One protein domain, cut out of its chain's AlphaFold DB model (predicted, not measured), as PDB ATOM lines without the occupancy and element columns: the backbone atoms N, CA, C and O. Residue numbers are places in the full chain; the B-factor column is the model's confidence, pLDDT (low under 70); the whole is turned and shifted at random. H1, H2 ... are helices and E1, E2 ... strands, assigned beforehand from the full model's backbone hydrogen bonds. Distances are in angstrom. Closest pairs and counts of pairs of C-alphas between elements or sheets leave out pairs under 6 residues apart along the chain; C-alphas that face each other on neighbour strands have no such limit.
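What this domain is: This is residues 4 to 119 of the 488 residues of the protein "Glycoside hydrolase family 95 protein" of Bacteroides ovatus (UniProt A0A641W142). A long, twisted sheet of four strands has helix H2 packed along one face, while a smaller sheet of three strands is partly face to face with it near one end. The loop of residues 88 to 104 reaches to the other end of the longest axis, and residues 34 to 43 stick out. The 116 printed residues hold seven named strands and two named helices, in the order E1 E2 E3 H1 E4 E5 E6 E7 H2, class mixed. Both sheets, E2 - E3 - E4 - E7 and E1 - E6 - E5, are antiparallel; the whole is loose, radius of gyration of the C-alphas 17.0 A, spanning 55 by 31 by 19 A.

Where its parts are: Find C-alpha 4 at (-1.840, -67.352, -19.182), where E1, residues 4 to 7, begins. E2, 15 to 21, and E3, 24 to 30, form a hairpin; H1 is 43 to 46. E4, 50 to 59, runs 30.5 A; E5, 62 to 66, and E6, 70 to 76, form a hairpin; E7, 78 to 87, runs 30.6 A. H2, 105 to 117, runs 18.3 A to C-alpha 117 at (-12.096, -51.200, -28.431).

How they stand to each other: Look for N 19 and O 26 at 2.9 A for E2 and E3, N 27 and O 52 at 2.8 A for E3 and E4, and N 55 and O 82 at 2.8 A for E4 and E7. H2 is on this sheet, two layers, helix over sheet: height 7.4 A, over E4 and E7, only just along the strands at 28 degrees to E7 on the local plane; the closest C-alphas of H2 and E7, Pro 105 and Thr 87, are 5.1 A apart. In E1 - E6 - E5, N 5 and O 73 are 2.9 A apart, N 72 and O 64 2.8 A. The sheets form a sandwich, two sheets face to face, best planes 38 degrees apart. H1 is only just not on the larger sheet, with 4 pairs of C-alphas within 10 A. In H2 every O i to N i+4 pair is within hydrogen-bond range; H1 is too short for one.

The domain as a whole: The C-alphas farthest apart, Glu 75 and Asp 95, are 56.4 A apart. The printed part has no cut; the links E3 to H1 and E7 to H2 are long. Confidence is under 70 at residues 35 to 37.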
ATOM      1  N   SER A   4      -0.887 -67.342 -20.294       96.88
ATOM      2  CA  SER A   4      -1.840 -67.352 -19.182       96.88
ATOM      3  C   SER A   4      -1.463 -66.272 -18.169       96.88
ATOM      4  O   SER A   4      -0.297 -66.172 -17.776       96.88
ATOM      5  N   ARG A   5      -2.418 -65.425 -17.775       97.25
ATOM      6  CA  ARG A   5      -2.198 -64.280 -16.875       97.25
ATOM      7  C   ARG A   5      -3.386 -64.063 -15.945       97.25
ATOM      8  O   ARG A   5      -4.533 -64.290 -16.319       97.25
ATOM      9  N   MET A   6      -3.081 -63.579 -14.748       97.75
ATOM     10  CA  MET A   6      -4.047 -63.014 -13.813       97.75
ATOM     11  C   MET A   6      -3.920 -61.493 -13.881       97.75
ATOM     12  O   MET A   6      -2.823 -60.974 -13.696       97.75
ATOM     13  N   ILE A   7      -5.016 -60.795 -14.173       98.00
ATOM     14  CA  ILE A   7      -5.056 -59.330 -14.253       98.00
ATOM     15  C   ILE A   7      -5.969 -58.805 -13.144       98.00
ATOM     16  O   ILE A   7      -7.062 -59.337 -12.925       98.00
ATOM     17  N   SER A   8      -5.515 -57.768 -12.443       97.31
ATOM     18  CA  SER A   8      -6.225 -57.100 -11.349       97.31
ATOM     19  C   SER A   8      -5.917 -55.603 -11.328       97.31
ATOM     20  O   SER A   8      -4.883 -55.181 -11.839       97.31
ATOM     21  N   LEU A   9      -6.802 -54.820 -10.708       96.19
ATOM     22  CA  LEU A   9      -6.550 -53.432 -10.307       96.19
ATOM     23  C   LEU A   9      -6.392 -53.356  -8.786       96.19
ATOM     24  O   LEU A   9      -6.965 -54.176  -8.069       96.19
ATOM     25  N   GLU A  10      -5.661 -52.351  -8.317       95.25
ATOM     26  CA  GLU A  10      -5.554 -51.976  -6.905       95.25
ATOM     27  C   GLU A  10      -5.411 -50.449  -6.800       95.25
ATOM     28  O   GLU A  10      -5.082 -49.780  -7.778       95.25
ATOM     29  N   SER A  11      -5.689 -49.884  -5.627       95.75
ATOM     30  CA  SER A  11      -5.496 -48.460  -5.346       95.75
ATOM     31  C   SER A  11      -5.102 -48.258  -3.887       95.75
ATOM     32  O   SER A  11      -5.532 -49.016  -3.025       95.75
ATOM     33  N   LEU A  12      -4.327 -47.222  -3.567       95.75
ATOM     34  CA  LEU A  12      -4.061 -46.867  -2.168       95.75
ATOM     35  C   LEU A  12      -5.282 -46.243  -1.480       95.75
ATOM     36  O   LEU A  12      -5.352 -46.227  -0.252       95.75
ATOM     37  N   HIS A  13      -6.259 -45.754  -2.247       94.88
ATOM     38  CA  HIS A  13      -7.477 -45.196  -1.678       94.88
ATOM     39  C   HIS A  13      -8.289 -46.268  -0.940       94.88
ATOM     40  O   HIS A  13      -8.414 -47.418  -1.372       94.88
ATOM     41  N   THR A  14      -8.832 -45.877   0.206       93.31
ATOM     42  CA  THR A  14      -9.610 -46.724   1.113       93.31
ATOM     43  C   THR A  14     -11.077 -46.811   0.706       93.31
ATOM     44  O   THR A  14     -11.691 -47.862   0.865       93.31
ATOM     45  N   ASP A  15     -11.630 -45.740   0.132       93.81
ATOM     46  CA  ASP A  15     -13.007 -45.693  -0.357       93.81
ATOM     47  C   ASP A  15     -13.056 -46.036  -1.843       93.81
ATOM     48  O   ASP A  15     -12.989 -45.170  -2.720       93.81
ATOM     49  N   LYS A  16     -13.090 -47.339  -2.111       96.12
ATOM     50  CA  LYS A  16     -13.067 -47.880  -3.462       96.12
ATOM     51  C   LYS A  16     -13.931 -49.121  -3.591       96.12
ATOM     52  O   LYS A  16     -14.072 -49.923  -2.670       96.12
ATOM     53  N   VAL A  17     -14.418 -49.333  -4.803       98.00
ATOM     54  CA  VAL A  17     -15.099 -50.550  -5.224       98.00
ATOM     55  C   VAL A  17     -14.394 -51.079  -6.459       98.00
ATOM     56  O   VAL A  17     -14.238 -50.354  -7.437       98.00
ATOM     57  N   ILE A  18     -13.992 -52.350  -6.413       98.50
ATOM     58  CA  ILE A  18     -13.419 -53.074  -7.551       98.50
ATOM     59  C   ILE A  18     -14.359 -54.214  -7.910       98.50
ATOM     60  O   ILE A  18     -14.718 -55.011  -7.040       98.50
ATOM     61  N   ARG A  19     -14.754 -54.289  -9.181       98.44
ATOM     62  CA  ARG A  19     -15.592 -55.363  -9.727       98.44
ATOM     63  C   ARG A  19     -15.065 -55.799 -11.084       98.44
ATOM     64  O   ARG A  19     -14.763 -54.958 -11.925       98.44
ATOM     65  N   ALA A  20     -14.991 -57.104 -11.298       98.38
ATOM     66  CA  ALA A  20     -14.719 -57.703 -12.593       98.38
ATOM     67  C   ALA A  20     -15.997 -58.334 -13.149       98.38
ATOM     68  O   ALA A  20     -16.700 -59.054 -12.440       98.38
ATOM     69  N   SER A  21     -16.284 -58.063 -14.417       97.06
ATOM     70  CA  SER A  21     -17.408 -58.641 -15.152       97.06
ATOM     71  C   SER A  21     -17.027 -58.795 -16.615       97.06
ATOM     72  O   SER A  21     -16.380 -57.908 -17.185       97.06
ATOM     73  N   ASP A  22     -17.431 -59.912 -17.214       95.12
ATOM     74  CA  ASP A  22     -17.078 -60.289 -18.581       95.12
ATOM     75  C   ASP A  22     -15.559 -60.219 -18.803       95.12
ATOM     76  O   ASP A  22     -14.793 -60.992 -18.227       95.12
ATOM     77  N   ASN A  23     -15.111 -59.260 -19.609       97.12
ATOM     78  CA  ASN A  23     -13.715 -59.002 -19.916       97.12
ATOM     79  C   ASN A  23     -13.221 -57.649 -19.382       97.12
ATOM     80  O   ASN A  23     -12.242 -57.101 -19.892       97.12
ATOM     81  N   THR A  24     -13.883 -57.105 -18.360       98.38
ATOM     82  CA  THR A  24     -13.543 -55.809 -17.762       98.38
ATOM     83  C   THR A  24     -13.267 -55.896 -16.266       98.38
ATOM     84  O   THR A  24     -13.818 -56.747 -15.567       98.38
ATOM     85  N   ILE A  25     -12.426 -54.989 -15.767       98.69
ATOM     86  CA  ILE A  25     -12.230 -54.723 -14.334       98.69
ATOM     87  C   ILE A  25     -12.478 -53.237 -14.126       98.69
ATOM     88  O   ILE A  25     -11.812 -52.414 -14.745       98.69
ATOM     89  N   THR A  26     -13.436 -52.895 -13.274       98.75
ATOM     90  CA  THR A  26     -13.831 -51.517 -12.973       98.75
ATOM     91  C   THR A  26     -13.457 -51.175 -11.540       98.75
ATOM     92  O   THR A  26     -13.803 -51.920 -10.624       98.75
ATOM     93  N   LEU A  27     -12.797 -50.036 -11.361       98.69
ATOM     94  CA  LEU A  27     -12.482 -49.396 -10.091       98.69
ATOM     95  C   LEU A  27     -13.221 -48.050 -10.035       98.69
ATOM     96  O   LEU A  27     -13.050 -47.219 -10.922       98.69
ATOM     97  N   THR A  28     -14.019 -47.812  -8.998       98.50
ATOM     98  CA  THR A  28     -14.652 -46.507  -8.717       98.50
ATOM     99  C   THR A  28     -14.433 -46.133  -7.263       98.50
ATOM    100  O   THR A  28     -14.355 -47.031  -6.423       98.50
ATOM    101  N   GLY A  29     -14.382 -44.847  -6.938       96.75
ATOM    102  CA  GLY A  29     -14.217 -44.438  -5.548       96.75
ATOM    103  C   GLY A  29     -14.081 -42.940  -5.341       96.75
ATOM    104  O   GLY A  29     -14.349 -42.138  -6.239       96.75
ATOM    105  N   TYR A  30     -13.639 -42.602  -4.134       95.69
ATOM    106  CA  TYR A  30     -13.409 -41.237  -3.671       95.69
ATOM    107  C   TYR A  30     -11.989 -41.104  -3.117       95.69
ATOM    108  O   TYR A  30     -11.540 -42.006  -2.400       95.69
ATOM    109  N   PRO A  31     -11.282 -39.987  -3.372       93.62
ATOM    110  CA  PRO A  31      -9.951 -39.770  -2.823       93.62
ATOM    111  C   PRO A  31      -9.945 -39.877  -1.299       93.62
ATOM    112  O   PRO A  31     -10.791 -39.309  -0.601       93.62
ATOM    113  N   THR A  32      -8.990 -40.631  -0.773       92.19
ATOM    114  CA  THR A  32      -8.734 -40.726   0.668       92.19
ATOM    115  C   THR A  32      -8.105 -39.419   1.155       92.19
ATOM    116  O   THR A  32      -7.067 -39.048   0.609       92.19
ATOM    117  N   PRO A  33      -8.687 -38.736   2.159       87.88
ATOM    118  CA  PRO A  33      -8.077 -37.548   2.746       87.88
ATOM    119  C   PRO A  33      -6.718 -37.867   3.366       87.88
ATOM    120  O   PRO A  33      -6.515 -38.947   3.930       87.88
ATOM    121  N   THR A  34      -5.808 -36.905   3.301       83.50
ATOM    122  CA  THR A  34      -4.473 -36.970   3.902       83.50
ATOM    123  C   THR A  34      -4.240 -35.759   4.808       83.50
ATOM    124  O   THR A  34      -4.947 -34.764   4.710       83.50
ATOM    125  N   SER A  35      -3.240 -35.833   5.693       66.44
ATOM    126  CA  SER A  35      -2.754 -34.683   6.481       66.44
ATOM    127  C   SER A  35      -3.782 -34.036   7.423       66.44
ATOM    128  O   SER A  35      -4.054 -32.844   7.349       66.44
ATOM    129  N   GLY A  36      -4.337 -34.820   8.352       63.94
ATOM    130  CA  GLY A  36      -5.202 -34.310   9.428       63.94
ATOM    131  C   GLY A  36      -6.629 -33.954   9.001       63.94
ATOM    132  O   GLY A  36      -7.488 -33.798   9.870       63.94
ATOM    133  N   ASP A  37      -6.895 -33.902   7.694       68.12
ATOM    134  CA  ASP A  37      -8.232 -33.729   7.149       68.12
ATOM    135  C   ASP A  37      -9.085 -34.978   7.418       68.12
ATOM    136  O   ASP A  37      -8.659 -36.122   7.208       68.12
ATOM    137  N   LYS A  38     -10.292 -34.771   7.940       73.88
ATOM    138  CA  LYS A  38     -11.218 -35.844   8.307       73.88
ATOM    139  C   LYS A  38     -12.498 -35.642   7.525       73.88
ATOM    140  O   LYS A  38     -13.093 -34.571   7.558       73.88
ATOM    141  N   ARG A  39     -12.983 -36.707   6.887       81.31
ATOM    142  CA  ARG A  39     -14.348 -36.722   6.353       81.31
ATOM    143  C   ARG A  39     -15.323 -36.516   7.511       81.31
ATOM    144  O   ARG A  39     -15.424 -37.371   8.389       81.31
ATOM    145  N   VAL A  40     -16.022 -35.387   7.506       77.31
ATOM    146  CA  VAL A  40     -17.104 -35.082   8.448       77.31
ATOM    147  C   VAL A  40     -18.432 -35.138   7.694       77.31
ATOM    148  O   VAL A  40     -18.592 -34.497   6.654       77.31
ATOM    149  N   GLY A  41     -19.383 -35.920   8.211       84.06
ATOM    150  CA  GLY A  41     -20.680 -36.136   7.565       84.06
ATOM    151  C   GLY A  41     -20.560 -36.783   6.180       84.06
ATOM    152  O   GLY A  41     -19.578 -37.462   5.886       84.06
ATOM    153  N   ASP A  42     -21.564 -36.559   5.330       86.12
ATOM    154  CA  ASP A  42     -21.657 -37.152   3.986       86.12
ATOM    155  C   ASP A  42     -21.430 -36.148   2.842       86.12
ATOM    156  O   ASP A  42     -21.407 -36.540   1.677       86.12
ATOM    157  N   HIS A  43     -21.201 -34.866   3.145       82.25
ATOM    158  CA  HIS A  43     -21.039 -33.814   2.130       82.25
ATOM    159  C   HIS A  43     -19.861 -34.059   1.175       82.25
ATOM    160  O   HIS A  43     -19.936 -33.700   0.003       82.25
ATOM    161  N   TRP A  44     -18.803 -34.732   1.636       85.31
ATOM    162  CA  TRP A  44     -17.650 -35.099   0.807       85.31
ATOM    163  C   TRP A  44     -18.010 -36.052  -0.347       85.31
ATOM    164  O   TRP A  44     -17.281 -36.100  -1.335       85.31
ATOM    165  N   LYS A  45     -19.143 -36.774  -0.271       86.06
ATOM    166  CA  LYS A  45     -19.645 -37.627  -1.367       86.06
ATOM    167  C   LYS A  45     -20.117 -36.816  -2.580       86.06
ATOM    168  O   LYS A  45     -20.230 -37.365  -3.673       86.06
ATOM    169  N   ASN A  46     -20.347 -35.515  -2.402       86.88
ATOM    170  CA  ASN A  46     -20.627 -34.578  -3.491       86.88
ATOM    171  C   ASN A  46     -19.343 -33.970  -4.089       86.88
ATOM    172  O   ASN A  46     -19.433 -33.125  -4.973       86.88
ATOM    173  N   GLY A  47     -18.164 -34.363  -3.594       91.69
ATOM    174  CA  GLY A  47     -16.868 -33.871  -4.059       91.69
ATOM    175  C   GLY A  47     -16.265 -34.691  -5.204       91.69
ATOM    176  O   GLY A  47     -16.970 -35.247  -6.052       91.69
ATOM    177  N   LEU A  48     -14.932 -34.774  -5.215       95.25
ATOM    178  CA  LEU A  48     -14.171 -35.470  -6.252       95.25
ATOM    179  C   LEU A  48     -14.467 -36.979  -6.243       95.25
ATOM    180  O   LEU A  48     -14.262 -37.666  -5.242       95.25
ATOM    181  N   LYS A  49     -14.883 -37.499  -7.394       97.12
ATOM    182  CA  LYS A  49     -15.064 -38.922  -7.696       97.12
ATOM    183  C   LYS A  49     -14.041 -39.343  -8.738       97.12
ATOM    184  O   LYS A  49     -13.713 -38.564  -9.635       97.12
ATOM    185  N   TYR A  50     -13.593 -40.593  -8.682       97.88
ATOM    186  CA  TYR A  50     -12.759 -41.178  -9.731       97.88
ATOM    187  C   TYR A  50     -13.320 -42.509 -10.230       97.88
ATOM    188  O   TYR A  50     -13.985 -43.257  -9.505       97.88
ATOM    189  N   ALA A  51     -12.996 -42.828 -11.480       98.62
ATOM    190  CA  ALA A  51     -13.217 -44.133 -12.074       98.62
ATOM    191  C   ALA A  51     -12.023 -44.541 -12.944       98.62
ATOM    192  O   ALA A  51     -11.409 -43.710 -13.608       98.62
ATOM    193  N   GLN A  52     -11.733 -45.837 -12.977       98.69
ATOM    194  CA  GLN A  52     -10.790 -46.476 -13.885       98.69
ATOM    195  C   GLN A  52     -11.395 -47.795 -14.360       98.69
ATOM    196  O   GLN A  52     -12.034 -48.512 -13.589       98.69
ATOM    197  N   GLN A  53     -11.188 -48.144 -15.624       98.69
ATOM    198  CA  GLN A  53     -11.583 -49.446 -16.141       98.69
ATOM    199  C   GLN A  53     -10.484 -50.028 -17.028       98.69
ATOM    200  O   GLN A  53      -9.899 -49.329 -17.857       98.69
ATOM    201  N   LEU A  54     -10.227 -51.323 -16.843       98.56
ATOM    202  CA  LEU A  54      -9.493 -52.159 -17.784       98.56
ATOM    203  C   LEU A  54     -10.489 -52.928 -18.647       98.56
ATOM    204  O   LEU A  54     -11.432 -53.515 -18.119       98.56
ATOM    205  N   LEU A  55     -10.242 -52.973 -19.952       98.44
ATOM    206  CA  LEU A  55     -10.897 -53.856 -20.909       98.44
ATOM    207  C   LEU A  55      -9.841 -54.786 -21.510       98.44
ATOM    208  O   LEU A  55      -8.906 -54.332 -22.170       98.44
ATOM    209  N   VAL A  56      -9.997 -56.088 -21.289       98.12
ATOM    210  CA  VAL A  56      -9.039 -57.107 -21.721       98.12
ATOM    211  C   VAL A  56      -9.557 -57.804 -22.973       98.12
ATOM    212  O   VAL A  56     -10.583 -58.482 -22.961       98.12
ATOM    213  N   LYS A  57      -8.828 -57.665 -24.078       96.69
ATOM    214  CA  LYS A  57      -9.064 -58.410 -25.319       96.69
ATOM    215  C   LYS A  57      -8.066 -59.562 -25.391       96.69
ATOM    216  O   LYS A  57      -6.908 -59.396 -25.016       96.69
ATOM    217  N   HIS A  58      -8.502 -60.717 -25.878       95.44
ATOM    218  CA  HIS A  58      -7.634 -61.878 -26.054       95.44
ATOM    219  C   HIS A  58      -7.903 -62.570 -27.392       95.44
ATOM    220  O   HIS A  58      -9.031 -62.565 -27.885       95.44
ATOM    221  N   THR A  59      -6.864 -63.182 -27.964       96.00
ATOM    222  CA  THR A  59      -6.963 -63.998 -29.186       96.00
ATOM    223  C   THR A  59      -6.739 -65.464 -28.835       96.00
ATOM    224  O   THR A  59      -5.639 -65.851 -28.444       96.00
ATOM    225  N   GLY A  60      -7.769 -66.300 -28.992       94.56
ATOM    226  CA  GLY A  60      -7.751 -67.690 -28.520       94.56
ATOM    227  C   GLY A  60      -7.734 -67.799 -26.990       94.56
ATOM    228  O   GLY A  60      -7.752 -66.787 -26.291       94.56
ATOM    229  N   GLY A  61      -7.700 -69.023 -26.465       95.25
ATOM    230  CA  GLY A  61      -7.804 -69.254 -25.022       95.25
ATOM    231  C   GLY A  61      -9.181 -68.886 -24.457       95.25
ATOM    232  O   GLY A  61     -10.147 -68.726 -25.206       95.25
ATOM    233  N   LYS A  62      -9.273 -68.744 -23.133       95.94
ATOM    234  CA  LYS A  62     -10.500 -68.327 -22.431       95.94
ATOM    235  C   LYS A  62     -10.209 -67.289 -21.352       95.94
ATOM    236  O   LYS A  62      -9.130 -67.293 -20.760       95.94
ATOM    237  N   ILE A  63     -11.195 -66.438 -21.080       97.69
ATOM    238  CA  ILE A  63     -11.189 -65.476 -19.979       97.69
ATOM    239  C   ILE A  63     -12.273 -65.847 -18.964       97.69
ATOM    240  O   ILE A  63     -13.383 -66.210 -19.344       97.69
ATOM    241  N   THR A  64     -11.944 -65.799 -17.673       98.00
ATOM    242  CA  THR A  64     -12.888 -66.070 -16.576       98.00
ATOM    243  C   THR A  64     -12.722 -65.052 -15.457       98.00
ATOM    244  O   THR A  64     -11.613 -64.582 -15.189       98.00
ATOM    245  N   VAL A  65     -13.826 -64.707 -14.798       98.25
ATOM    246  CA  VAL A  65     -13.814 -63.853 -13.606       98.25
ATOM    247  C   VAL A  65     -13.459 -64.699 -12.386       98.25
ATOM    248  O   VAL A  65     -14.028 -65.767 -12.182       98.25
ATOM    249  N   VAL A  66     -12.535 -64.202 -11.562       98.00
ATOM    250  CA  VAL A  66     -12.112 -64.837 -10.306       98.00
ATOM    251  C   VAL A  66     -12.403 -63.887  -9.145       98.00
ATOM    252  O   VAL A  66     -12.084 -62.695  -9.208       98.00
ATOM    253  N   ASP A  67     -13.060 -64.414  -8.107       96.31
ATOM    254  CA  ASP A  67     -13.455 -63.715  -6.872       96.31
ATOM    255  C   ASP A  67     -14.247 -62.410  -7.095       96.31
ATOM    256  O   ASP A  67     -14.251 -61.511  -6.254       96.31
ATOM    257  N   GLY A  68     -14.873 -62.257  -8.268       97.25
ATOM    258  CA  GLY A  68     -15.582 -61.040  -8.674       97.25
ATOM    259  C   GLY A  68     -14.695 -59.801  -8.868       97.25
ATOM    260  O   GLY A  68     -15.233 -58.705  -9.011       97.25
ATOM    261  N   LYS A  69     -13.358 -59.933  -8.853       97.62
ATOM    262  CA  LYS A  69     -12.410 -58.793  -8.862       97.62
ATOM    263  C   LYS A  69     -11.239 -58.929  -9.836       97.62
ATOM    264  O   LYS A  69     -10.580 -57.933 -10.125       97.62
ATOM    265  N   LYS A  70     -10.958 -60.138 -10.328       98.19
ATOM    266  CA  LYS A  70      -9.801 -60.434 -11.186       98.19
ATOM    267  C   LYS A  70     -10.249 -61.094 -12.485       98.19
ATOM    268  O   LYS A  70     -11.286 -61.756 -12.518       98.19
ATOM    269  N   LEU A  71      -9.431 -60.973 -13.527       98.50
ATOM    270  CA  LEU A  71      -9.612 -61.683 -14.796       98.50
ATOM    271  C   LEU A  71      -8.496 -62.706 -14.992       98.50
ATOM    272  O   LEU A  71      -7.318 -62.342 -15.022       98.50
ATOM    273  N   LYS A  72      -8.863 -63.986 -15.124       98.12
ATOM    274  CA  LYS A  72      -7.952 -65.085 -15.465       98.12
ATOM    275  C   LYS A  72      -8.035 -65.360 -16.951       98.12
ATOM    276  O   LYS A  72      -9.079 -65.783 -17.437       98.12
ATOM    277  N   ILE A  73      -6.928 -65.139 -17.646       97.81
ATOM    278  CA  ILE A  73      -6.762 -65.477 -19.051       97.81
ATOM    279  C   ILE A  73      -5.928 -66.746 -19.103       97.81
ATOM    280  O   ILE A  73      -4.854 -66.805 -18.503       97.81
ATOM    281  N   GLU A  74      -6.421 -67.756 -19.808       97.56
ATOM    282  CA  GLU A  74      -5.747 -69.038 -19.968       97.56
ATOM    283  C   GLU A  74      -5.559 -69.352 -21.444       97.56
ATOM    284  O   GLU A  74      -6.498 -69.272 -22.233       97.56
ATOM    285  N   GLU A  75      -4.339 -69.751 -21.793       97.06
ATOM    286  CA  GLU A  75      -3.984 -70.263 -23.114       97.06
ATOM    287  C   GLU A  75      -4.231 -69.312 -24.300       97.06
ATOM    288  O   GLU A  75      -4.420 -69.754 -25.436       97.06
ATOM    289  N   ALA A  76      -4.196 -68.000 -24.065       97.44
ATOM    290  CA  ALA A  76      -4.322 -67.009 -25.126       97.44
ATOM    291  C   ALA A  76      -3.065 -66.971 -26.008       97.44
ATOM    292  O   ALA A  76      -1.954 -67.240 -25.557       97.44
ATOM    293  N   LYS A  77      -3.214 -66.603 -27.278       96.88
ATOM    294  CA  LYS A  77      -2.077 -66.291 -28.160       96.88
ATOM    295  C   LYS A  77      -1.599 -64.851 -27.976       96.88
ATOM    296  O   LYS A  77      -0.420 -64.574 -28.142       96.88
ATOM    297  N   GLU A  78      -2.521 -63.962 -27.627       96.12
ATOM    298  CA  GLU A  78      -2.303 -62.528 -27.459       96.12
ATOM    299  C   GLU A  78      -3.264 -61.999 -26.390       96.12
ATOM    300  O   GLU A  78      -4.403 -62.470 -26.296       96.12
ATOM    301  N   ILE A  79      -2.803 -61.022 -25.606       97.19
ATOM    302  CA  ILE A  79      -3.610 -60.269 -24.645       97.19
ATOM    303  C   ILE A  79      -3.354 -58.781 -24.892       97.19
ATOM    304  O   ILE A  79      -2.210 -58.339 -24.836       97.19
ATOM    305  N   ILE A  80      -4.417 -58.014 -25.126       97.19
ATOM    306  CA  ILE A  80      -4.377 -56.553 -25.242       97.19
ATOM    307  C   ILE A  80      -5.188 -55.978 -24.086       97.19
ATOM    308  O   ILE A  80      -6.373 -56.285 -23.941       97.19
ATOM    309  N   VAL A  81      -4.563 -55.125 -23.279       97.94
ATOM    310  CA  VAL A  81      -5.226 -54.421 -22.180       97.94
ATOM    311  C   VAL A  81      -5.437 -52.973 -22.594       97.94
ATOM    312  O   VAL A  81      -4.480 -52.248 -22.848       97.94
ATOM    313  N   LEU A  82      -6.696 -52.555 -22.672       98.50
ATOM    314  CA  LEU A  82      -7.072 -51.158 -22.851       98.50
ATOM    315  C   LEU A  82      -7.442 -50.580 -21.487       98.50
ATOM    316  O   LEU A  82      -8.184 -51.210 -20.737       98.50
ATOM    317  N   MET A  83      -6.951 -49.385 -21.180       98.44
ATOM    318  CA  MET A  83      -7.205 -48.703 -19.913       98.44
ATOM    319  C   MET A  83      -7.701 -47.283 -20.163       98.44
ATOM    320  O   MET A  83      -7.198 -46.589 -21.042       98.44
ATOM    321  N   SER A  84      -8.667 -46.843 -19.362       98.56
ATOM    322  CA  SER A  84      -9.052 -45.437 -19.261       98.56
ATOM    323  C   SER A  84      -9.382 -45.103 -17.809       98.56
ATOM    324  O   SER A  84      -9.858 -45.965 -17.065       98.56
ATOM    325  N   ALA A  85      -9.105 -43.863 -17.411       98.50
ATOM    326  CA  ALA A  85      -9.430 -43.313 -16.106       98.50
ATOM    327  C   ALA A  85      -9.951 -41.881 -16.263       98.50
ATOM    328  O   ALA A  85      -9.579 -41.183 -17.209       98.50
ATOM    329  N   ALA A  86     -10.824 -41.459 -15.353       98.38
ATOM    330  CA  ALA A  86     -11.357 -40.106 -15.308       98.38
ATOM    331  C   ALA A  86     -11.779 -39.733 -13.886       98.38
ATOM    332  O   ALA A  86     -12.028 -40.595 -13.038       98.38
ATOM    333  N   THR A  87     -11.921 -38.434 -13.664       98.19
ATOM    334  CA  THR A  87     -12.603 -37.857 -12.507       98.19
ATOM    335  C   THR A  87     -13.759 -36.980 -12.984       98.19
ATOM    336  O   THR A  87     -13.922 -36.765 -14.187       98.19
ATOM    337  N   ASN A  88     -14.559 -36.472 -12.046       97.75
ATOM    338  CA  ASN A  88     -15.537 -35.413 -12.311       97.75
ATOM    339  C   ASN A  88     -14.927 -34.015 -12.122       97.75
ATOM    340  O   ASN A  88     -15.671 -33.048 -12.035       97.75
ATOM    341  N   TYR A  89     -13.599 -33.886 -12.015       97.75
ATOM    342  CA  TYR A  89     -12.948 -32.586 -11.872       97.75
ATOM    343  C   TYR A  89     -13.173 -31.715 -13.113       97.75
ATOM    344  O   TYR A  89     -13.041 -32.186 -14.247       97.75
ATOM    345  N   VAL A  90     -13.438 -30.433 -12.879       95.75
ATOM    346  CA  VAL A  90     -13.368 -29.367 -13.877       95.75
ATOM    347  C   VAL A  90     -12.521 -28.224 -13.337       95.75
ATOM    348  O   VAL A  90     -12.566 -27.899 -12.151       95.75
ATOM    349  N   GLN A  91     -11.738 -27.613 -14.218       96.06
ATOM    350  CA  GLN A  91     -10.970 -26.426 -13.880       96.06
ATOM    351  C   GLN A  91     -11.911 -25.220 -13.842       96.06
ATOM    352  O   GLN A  91     -12.461 -24.824 -14.868       96.06
ATOM    353  N   CYS A  92     -12.121 -24.667 -12.650       95.81
ATOM    354  CA  CYS A  92     -12.960 -23.491 -12.458       95.81
ATOM    355  C   CYS A  92     -12.257 -22.252 -13.024       95.81
ATOM    356  O   CYS A  92     -11.120 -21.972 -12.651       95.81
ATOM    357  N   MET A  93     -12.936 -21.518 -13.907       95.25
ATOM    358  CA  MET A  93     -12.413 -20.309 -14.563       95.25
ATOM    359  C   MET A  93     -13.100 -19.023 -14.077       95.25
ATOM    360  O   MET A  93     -12.825 -17.941 -14.591       95.25
ATOM    361  N   ASP A  94     -14.002 -19.137 -13.104       95.56
ATOM    362  CA  ASP A  94     -14.843 -18.053 -12.600       95.56
ATOM    363  C   ASP A  94     -14.927 -18.050 -11.060       95.56
ATOM    364  O   ASP A  94     -14.214 -18.783 -10.364       95.56
ATOM    365  N   ASP A  95     -15.773 -17.173 -10.524       94.81
ATOM    366  CA  ASP A  95     -16.016 -16.968  -9.097       94.81
ATOM    367  C   ASP A  95     -17.084 -17.907  -8.504       94.81
ATOM    368  O   ASP A  95     -17.415 -17.785  -7.322       94.81
ATOM    369  N   SER A  96     -17.589 -18.886  -9.269       94.88
ATOM    370  CA  SER A  96     -18.488 -19.922  -8.738       94.88
ATOM    371  C   SER A  96     -17.766 -20.888  -7.800       94.88
ATOM    372  O   SER A  96     -18.392 -21.518  -6.944       94.88
ATOM    373  N   TYR A  97     -16.446 -21.024  -7.978       92.81
ATOM    374  CA  TYR A  97     -15.595 -21.991  -7.284       92.81
ATOM    375  C   TYR A  97     -16.132 -23.427  -7.379       92.81
ATOM    376  O   TYR A  97     -15.999 -24.227  -6.447       92.81
ATOM    377  N   HIS A  98     -16.755 -23.751  -8.514       94.38
ATOM    378  CA  HIS A  98     -17.308 -25.065  -8.788       94.38
ATOM    379  C   HIS A  98     -16.298 -25.928  -9.550       94.38
ATOM    380  O   HIS A  98     -16.088 -25.772 -10.749       94.38
ATOM    381  N   TYR A  99     -15.678 -26.874  -8.841       95.69
ATOM    382  CA  TYR A  99     -14.609 -27.723  -9.386       95.69
ATOM    383  C   TYR A  99     -15.075 -29.114  -9.832       95.69
ATOM    384  O   TYR A  99     -14.245 -29.968 -10.152       95.69
ATOM    385  N   PHE A 100     -16.383 -29.377  -9.831       95.94
ATOM    386  CA  PHE A 100     -16.939 -30.691 -10.149       95.94
ATOM    387  C   PHE A 100     -18.000 -30.583 -11.244       95.94
ATOM    388  O   PHE A 100     -18.889 -29.747 -11.182       95.94
ATOM    389  N   SER A 101     -17.939 -31.433 -12.264       94.38
ATOM    390  CA  SER A 101     -19.054 -31.586 -13.193       94.38
ATOM    391  C   SER A 101     -20.125 -32.505 -12.600       94.38
ATOM    392  O   SER A 101     -19.866 -33.322 -11.713       94.38
ATOM    393  N   GLY A 102     -21.342 -32.411 -13.143       91.94
ATOM    394  CA  GLY A 102     -22.403 -33.395 -12.901       91.94
ATOM    395  C   GLY A 102     -22.237 -34.697 -13.698       91.94
ATOM    396  O   GLY A 102     -23.110 -35.557 -13.635       91.94
ATOM    397  N   GLU A 103     -21.162 -34.840 -14.483       92.94
ATOM    398  CA  GLU A 103     -20.901 -36.039 -15.284       92.94
ATOM    399  C   GLU A 103     -20.344 -37.164 -14.400       92.94
ATOM    400  O   GLU A 103     -19.398 -36.965 -13.634       92.94
ATOM    401  N   GLU A 104     -20.892 -38.374 -14.528       96.44
ATOM    402  CA  GLU A 104     -20.385 -39.538 -13.801       96.44
ATOM    403  C   GLU A 104     -19.079 -40.059 -14.443       96.44
ATOM    404  O   GLU A 104     -19.083 -40.474 -15.608       96.44
ATOM    405  N   PRO A 105     -17.943 -40.116 -13.710       98.12
ATOM    406  CA  PRO A 105     -16.634 -40.422 -14.307       98.12
ATOM    407  C   PRO A 105     -16.567 -41.776 -15.019       98.12
ATOM    408  O   PRO A 105     -15.839 -41.945 -16.001       98.12
ATOM    409  N   LEU A 106     -17.333 -42.760 -14.535       98.44
ATOM    410  CA  LEU A 106     -17.372 -44.094 -15.125       98.44
ATOM    411  C   LEU A 106     -17.971 -44.088 -16.540       98.44
ATOM    412  O   LEU A 106     -17.549 -44.887 -17.377       98.44
ATOM    413  N   ASP A 107     -18.912 -43.192 -16.830       98.31
ATOM    414  CA  ASP A 107     -19.526 -43.105 -18.154       98.31
ATOM    415  C   ASP A 107     -18.529 -42.548 -19.176       98.31
ATOM    416  O   ASP A 107     -18.372 -43.121 -20.261       98.31
ATOM    417  N   LYS A 108     -17.741 -41.538 -18.786       97.69
ATOM    418  CA  LYS A 108     -16.621 -41.006 -19.580       97.69
ATOM    419  C   LYS A 108     -15.558 -42.070 -19.873       97.69
ATOM    420  O   LYS A 108     -15.109 -42.217 -21.018       97.69
ATOM    421  N   VAL A 109     -15.195 -42.866 -18.864       98.69
ATOM    422  CA  VAL A 109     -14.260 -44.000 -18.996       98.69
ATOM    423  C   VAL A 109     -14.793 -45.048 -19.977       98.69
ATOM    424  O   VAL A 109     -14.101 -45.421 -20.930       98.69
ATOM    425  N   LYS A 110     -16.042 -45.498 -19.804       98.44
ATOM    426  CA  LYS A 110     -16.675 -46.498 -20.681       98.44
ATOM    427  C   LYS A 110     -16.805 -46.000 -22.118       98.44
ATOM    428  O   LYS A 110     -16.530 -46.753 -23.053       98.44
ATOM    429  N   ALA A 111     -17.194 -44.741 -22.315       98.00
ATOM    430  CA  ALA A 111     -17.307 -44.140 -23.640       98.00
ATOM    431  C   ALA A 111     -15.949 -44.102 -24.363       98.00
ATOM    432  O   ALA A 111     -15.868 -44.434 -25.550       98.00
ATOM    433  N   THR A 112     -14.876 -43.765 -23.642       98.06
ATOM    434  CA  THR A 112     -13.503 -43.765 -24.169       98.06
ATOM    435  C   THR A 112     -13.061 -45.172 -24.568       98.06
ATOM    436  O   THR A 112     -12.623 -45.389 -25.702       98.06
ATOM    437  N   LEU A 113     -13.258 -46.156 -23.685       98.38
ATOM    438  CA  LEU A 113     -12.912 -47.550 -23.964       98.38
ATOM    439  C   LEU A 113     -13.719 -48.133 -25.121       98.38
ATOM    440  O   LEU A 113     -13.141 -48.814 -25.961       98.38
ATOM    441  N   LYS A 114     -15.015 -47.825 -25.237       97.62
ATOM    442  CA  LYS A 114     -15.850 -48.271 -26.363       97.62
ATOM    443  C   LYS A 114     -15.297 -47.780 -27.703       97.62
ATOM    444  O   LYS A 114     -15.211 -48.556 -28.654       97.62
ATOM    445  N   LYS A 115     -14.874 -46.512 -27.783       97.88
ATOM    446  CA  LYS A 115     -14.243 -45.949 -28.991       97.88
ATOM    447  C   LYS A 115     -12.913 -46.644 -29.312       97.88
ATOM    448  O   LYS A 115     -12.664 -46.962 -30.473       97.88
ATOM    449  N   ALA A 116     -12.078 -46.898 -28.301       97.81
ATOM    450  CA  ALA A 116     -10.785 -47.563 -28.477       97.81
ATOM    451  C   ALA A 116     -10.924 -49.052 -28.852       97.81
ATOM    452  O   ALA A 116     -10.216 -49.538 -29.731       97.81
ATOM    453  N   ALA A 117     -11.874 -49.767 -28.244       97.00
ATOM    454  CA  ALA A 117     -12.096 -51.200 -28.431       97.00
ATOM    455  C   ALA A 117     -12.473 -51.580 -29.869       97.00
ATOM    456  O   ALA A 117     -12.139 -52.685 -30.314       97.00
ATOM    457  N   ASN A 118     -13.115 -50.653 -30.590       96.19
ATOM    458  CA  ASN A 118     -13.500 -50.790 -31.995       96.19
ATOM    459  C   ASN A 118     -12.313 -50.680 -32.971       96.19
ATOM    460  O   ASN A 118     -12.484 -50.892 -34.169       96.19
ATOM    461  N   LYS A 119     -11.110 -50.356 -32.483       97.12
ATOM    462  CA  LYS A 119      -9.887 -50.266 -33.288       97.12
ATOM    463  C   LYS A 119      -8.985 -51.484 -33.056       97.12
ATOM    464  O   LYS A 119      -9.011 -52.131 -32.005       97.12
TER     465      LYS A 119